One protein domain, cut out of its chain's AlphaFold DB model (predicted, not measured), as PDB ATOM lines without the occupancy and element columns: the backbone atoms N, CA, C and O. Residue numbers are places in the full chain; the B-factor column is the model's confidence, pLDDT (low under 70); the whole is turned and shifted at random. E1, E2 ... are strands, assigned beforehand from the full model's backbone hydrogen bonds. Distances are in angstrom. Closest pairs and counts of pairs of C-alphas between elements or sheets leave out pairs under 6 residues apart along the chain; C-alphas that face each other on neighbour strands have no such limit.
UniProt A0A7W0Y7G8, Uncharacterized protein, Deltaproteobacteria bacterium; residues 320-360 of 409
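AT A GLANCE: This is residues 320 to 360 of the 409 residues of an uncharacterized protein of Deltaproteobacteria bacterium (UniProt A0A7W0Y7G8). This is a small domain with little regular structure: one hairpin of two strands, E1 and E2, and a long loop, residues 320 to 338, that passes beside E1, swings round past the hairpin's turn and comes back to the start of E1. E2 bends sharply, and residues 355 to 360 make a short tail after it. The printed part has 41 residues, with no named helix and two named strands, E1 then E2, antiparallel; the class is all strand, with 14 residues in named elements. It is compact, with a radius of gyration of the C-alphas of 9.1 A, and spans 25 by 19 by 14 A.

HOW THE PARTS SIT: E1, residues 339 to 344, and E2, residues 347 to 354, form an antiparallel hairpin, their directions at 144 degrees. N 342 and O 351, 2.8 A apart, and N 353 and O 340, 2.7 A apart, are within hydrogen-bond range. E2 bends by 78 degrees at residue 350.

IN THESE COORDINATES: E1 begins at C-alpha 339 (6.526, 41.459, 65.006) and is 15.8 A long. E2 is 17.8 A long and ends at C-alpha 354 (5.065, 40.147, 61.243).

THE WHOLE: The C-alphas of Ala 329 and Ala 356, the two farthest apart, are 26.3 A apart. The link from E1 to E2 is tight, with 2 residues. The printed part has no cut, and no printed residue is under 70 in pLDDT.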
ATOM      1  N   PRO A 320       5.149  29.456  61.579       85.44
ATOM      2  CA  PRO A 320       5.444  30.314  62.717       85.44
ATOM      3  C   PRO A 320       4.338  30.258  63.787       85.44
ATOM      4  O   PRO A 320       4.500  30.843  64.858       85.44
ATOM      5  N   GLY A 321       3.246  29.527  63.531       90.19
ATOM      6  CA  GLY A 321       2.080  29.431  64.388       90.19
ATOM      7  C   GLY A 321       1.066  30.534  64.101       90.19
ATOM      8  O   GLY A 321       0.972  31.077  63.000       90.19
ATOM      9  N   SER A 322       0.286  30.847  65.123       90.44
ATOM     10  CA  SER A 322      -0.700  31.921  65.148       90.44
ATOM     11  C   SER A 322      -0.226  33.057  66.053       90.44
ATOM     12  O   SER A 322       0.718  32.891  66.820       90.44
ATOM     13  N   CYS A 323      -0.896  34.202  65.999       90.25
ATOM     14  CA  CYS A 323      -0.676  35.296  66.951       90.25
ATOM     15  C   CYS A 323      -1.659  35.223  68.130       90.25
ATOM     16  O   CYS A 323      -2.000  36.246  68.723       90.25
ATOM     17  N   GLU A 324      -2.187  34.029  68.417       89.62
ATOM     18  CA  GLU A 324      -3.054  33.809  69.572       89.62
ATOM     19  C   GLU A 324      -2.253  33.921  70.881       89.62
ATOM     20  O   GLU A 324      -1.041  33.711  70.880       89.62
ATOM     21  N   PRO A 325      -2.897  34.251  72.013       84.69
ATOM     22  CA  PRO A 325      -2.222  34.284  73.306       84.69
ATOM     23  C   PRO A 325      -1.636  32.913  73.681       84.69
ATOM     24  O   PRO A 325      -2.319  31.893  73.567       84.69
ATOM     25  N   ALA A 326      -0.397  32.881  74.184       87.88
ATOM     26  CA  ALA A 326       0.185  31.661  74.739       87.88
ATOM     27  C   ALA A 326      -0.436  31.317  76.104       87.88
ATOM     28  O   ALA A 326      -0.754  32.200  76.900       87.88
ATOM     29  N   ALA A 327      -0.571  30.022  76.382       86.81
ATOM     30  CA  ALA A 327      -0.997  29.454  77.661       86.81
ATOM     31  C   ALA A 327       0.170  28.840  78.466       86.81
ATOM     32  O   ALA A 327      -0.028  28.424  79.607       86.81
ATOM     33  N   CYS A 328       1.375  28.752  77.893       81.62
ATOM     34  CA  CYS A 328       2.552  28.209  78.573       81.62
ATOM     35  C   CYS A 328       3.134  29.177  79.618       81.62
ATOM     36  O   CYS A 328       3.110  30.392  79.437       81.62
ATOM     37  N   ALA A 329       3.729  28.627  80.684       85.25
ATOM     38  CA  ALA A 329       4.336  29.401  81.774       85.25
ATOM     39  C   ALA A 329       5.645  30.126  81.389       85.25
ATOM     40  O   ALA A 329       6.149  30.943  82.156       85.25
ATOM     41  N   VAL A 330       6.199  29.825  80.211       79.94
ATOM     42  CA  VAL A 330       7.478  30.369  79.740       79.94
ATOM     43  C   VAL A 330       7.282  31.810  79.238       79.94
ATOM     44  O   VAL A 330       6.300  32.078  78.531       79.94
ATOM     45  N   PRO A 331       8.184  32.756  79.571       82.75
ATOM     46  CA  PRO A 331       8.108  34.123  79.064       82.75
ATOM     47  C   PRO A 331       8.183  34.171  77.532       82.75
ATOM     48  O   PRO A 331       8.858  33.363  76.897       82.75
ATOM     49  N   ALA A 332       7.489  35.147  76.938       84.31
ATOM     50  CA  ALA A 332       7.493  35.348  75.493       84.31
ATOM     51  C   ALA A 332       8.914  35.645  74.973       84.31
ATOM     52  O   ALA A 332       9.645  36.414  75.607       84.31
ATOM     53  N   PRO A 333       9.307  35.100  73.809       85.38
ATOM     54  CA  PRO A 333      10.578  35.444  73.189       85.38
ATOM     55  C   PRO A 333      10.601  36.926  72.781       85.38
ATOM     56  O   PRO A 333       9.611  37.477  72.298       85.38
ATOM     57  N   SER A 334      11.755  37.575  72.954       86.06
ATOM     58  CA  SER A 334      11.960  38.968  72.543       86.06
ATOM     59  C   SER A 334      11.890  39.105  71.023       86.06
ATOM     60  O   SER A 334      12.780  38.634  70.313       86.06
ATOM     61  N   CYS A 335      10.865  39.799  70.533       85.88
ATOM     62  CA  CYS A 335      10.651  40.027  69.108       85.88
ATOM     63  C   CYS A 335      11.081  41.433  68.652       85.88
ATOM     64  O   CYS A 335      10.920  42.401  69.401       85.88
ATOM     65  N   PRO A 336      11.635  41.583  67.429       87.31
ATOM     66  CA  PRO A 336      11.875  42.893  66.825       87.31
ATOM     67  C   PRO A 336      10.597  43.741  66.730       87.31
ATOM     68  O   PRO A 336       9.485  43.216  66.684       87.31
ATOM     69  N   SER A 337      10.744  45.064  66.624       86.31
ATOM     70  CA  SER A 337       9.606  45.964  66.392       86.31
ATOM     71  C   SER A 337       8.787  45.541  65.161       86.31
ATOM     72  O   SER A 337       9.363  45.230  64.116       86.31
ATOM     73  N   ASN A 338       7.456  45.624  65.261       84.19
ATOM     74  CA  ASN A 338       6.476  45.220  64.237       84.19
ATOM     75  C   ASN A 338       6.354  43.701  64.011       84.19
ATOM     76  O   ASN A 338       5.983  43.254  62.917       84.19
ATOM     77  N   THR A 339       6.721  42.906  65.015       90.44
ATOM     78  CA  THR A 339       6.526  41.459  65.006       90.44
ATOM     79  C   THR A 339       6.010  40.985  66.364       90.44
ATOM     80  O   THR A 339       6.401  41.518  67.403       90.44
ATOM     81  N   THR A 340       5.165  39.960  66.351       91.31
ATOM     82  CA  THR A 340       4.533  39.353  67.524       91.31
ATOM     83  C   THR A 340       5.022  37.919  67.678       91.31
ATOM     84  O   THR A 340       5.146  37.200  66.688       91.31
ATOM     85  N   ALA A 341       5.306  37.482  68.906       91.88
ATOM     86  CA  ALA A 341       5.745  36.114  69.156       91.88
ATOM     87  C   ALA A 341       4.681  35.097  68.701       91.88
ATOM     88  O   ALA A 341       3.507  35.211  69.046       91.88
ATOM     89  N   GLY A 342       5.096  34.119  67.901       92.56
ATOM     90  CA  GLY A 342       4.226  33.084  67.365       92.56
ATOM     91  C   GLY A 342       3.870  32.034  68.411       92.56
ATOM     92  O   GLY A 342       4.699  31.656  69.241       92.56
ATOM     93  N   VAL A 343       2.632  31.549  68.350       90.62
ATOM     94  CA  VAL A 343       2.062  30.564  69.273       90.62
ATOM     95  C   VAL A 343       1.475  29.392  68.503       90.62
ATOM     96  O   VAL A 343       0.679  29.563  67.576       90.62
ATOM     97  N   LYS A 344       1.838  28.177  68.910       88.56
ATOM     98  CA  LYS A 344       1.306  26.923  68.371       88.56
ATOM     99  C   LYS A 344       1.019  25.980  69.531       88.56
ATOM    100  O   LYS A 344       1.825  25.874  70.446       88.56
ATOM    101  N   ASN A 345      -0.155  25.347  69.517       88.19
ATOM    102  CA  ASN A 345      -0.633  24.482  70.607       88.19
ATOM    103  C   ASN A 345      -0.621  25.152  71.999       88.19
ATOM    104  O   ASN A 345      -0.468  24.479  73.012       88.19
ATOM    105  N   GLY A 346      -0.774  26.480  72.058       86.44
ATOM    106  CA  GLY A 346      -0.728  27.238  73.312       86.44
ATOM    107  C   GLY A 346       0.681  27.513  73.854       86.44
ATOM    108  O   GLY A 346       0.793  28.139  74.904       86.44
ATOM    109  N   CYS A 347       1.745  27.120  73.151       86.81
ATOM    110  CA  CYS A 347       3.130  27.396  73.534       86.81
ATOM    111  C   CYS A 347       3.815  28.338  72.534       86.81
ATOM    112  O   CYS A 347       3.455  28.378  71.353       86.81
ATOM    113  N   TRP A 348       4.819  29.091  72.994       88.56
ATOM    114  CA  TRP A 348       5.643  29.925  72.116       88.56
ATOM    115  C   TRP A 348       6.426  29.060  71.122       88.56
ATOM    116  O   TRP A 348       7.075  28.089  71.504       88.56
ATOM    117  N   THR A 349       6.411  29.438  69.844       86.25
ATOM    118  CA  THR A 349       7.160  28.738  68.785       86.25
ATOM    119  C   THR A 349       8.614  29.199  68.678       86.25
ATOM    120  O   THR A 349       9.389  28.623  67.918       86.25
ATOM    121  N   GLY A 350       8.981  30.273  69.388       83.50
ATOM    122  CA  GLY A 350      10.271  30.955  69.245       83.50
ATOM    123  C   GLY A 350      10.357  31.891  68.032       83.50
ATOM    124  O   GLY A 350      11.387  32.527  67.824       83.50
ATOM    125  N   TYR A 351       9.288  32.004  67.239       86.25
ATOM    126  CA  TYR A 351       9.233  32.884  66.076       86.25
ATOM    127  C   TYR A 351       8.595  34.224  66.376       86.25
ATOM    128  O   TYR A 351       7.793  34.350  67.291       86.25
ATOM    129  N   CYS A 352       8.885  35.193  65.515       89.50
ATOM    130  CA  CYS A 352       8.196  36.467  65.481       89.50
ATOM    131  C   CYS A 352       7.446  36.593  64.151       89.50
ATOM    132  O   CYS A 352       8.054  36.659  63.082       89.50
ATOM    133  N   ILE A 353       6.118  36.578  64.215       91.69
ATOM    134  CA  ILE A 353       5.211  36.764  63.085       91.69
ATOM    135  C   ILE A 353       5.119  38.268  62.810       91.69
ATOM    136  O   ILE A 353       4.854  39.023  63.742       91.69
ATOM    137  N   PRO A 354       5.321  38.748  61.570       91.94
ATOM    138  CA  PRO A 354       5.065  40.147  61.243       91.94
ATOM    139  C   PRO A 354       3.651  40.551  61.656       91.94
ATOM    140  O   PRO A 354       2.704  39.849  61.314       91.94
ATOM    141  N   ASP A 355       3.481  41.698  62.314       86.38
ATOM    142  CA  ASP A 355       2.162  42.105  62.831       86.38
ATOM    143  C   ASP A 355       1.110  42.221  61.714       86.38
ATOM    144  O   ASP A 355      -0.075  41.979  61.927       86.38
ATOM    145  N   ALA A 356       1.551  42.520  60.485       86.12
ATOM    146  CA  ALA A 356       0.712  42.546  59.285       86.12
ATOM    147  C   ALA A 356       0.213  41.158  58.830       86.12
ATOM    148  O   ALA A 356      -0.755  41.071  58.078       86.12
ATOM    149  N   ALA A 357       0.890  40.083  59.240       89.81
ATOM    150  CA  ALA A 357       0.503  38.697  58.991       89.81
ATOM    151  C   ALA A 357      -0.345  38.113  60.132       89.81
ATOM    152  O   ALA A 357      -0.957  37.062  59.948       89.81
ATOM    153  N   CYS A 358      -0.421  38.793  61.279       88.88
ATOM    154  CA  CYS A 358      -1.346  38.457  62.348       88.88
ATOM    155  C   CYS A 358      -2.754  38.926  61.959       88.88
ATOM    156  O   CYS A 358      -2.980  40.138  61.886       88.88
ATOM    157  N   PRO A 359      -3.720  38.019  61.714       80.56
ATOM    158  CA  PRO A 359      -5.103  38.429  61.551       80.56
ATOM    159  C   PRO A 359      -5.548  39.069  62.865       80.56
ATOM    160  O   PRO A 359      -5.749  38.390  63.869       80.56
ATOM    161  N   GLN A 360      -5.641  40.396  62.863       79.50
ATOM    162  CA  GLN A 360      -6.113  41.142  64.016       79.50
ATOM    163  C   GLN A 360      -7.536  40.676  64.295       79.50
ATOM    164  O   GLN A 360      -8.423  40.813  63.449       79.50
TER     165      GLN A 360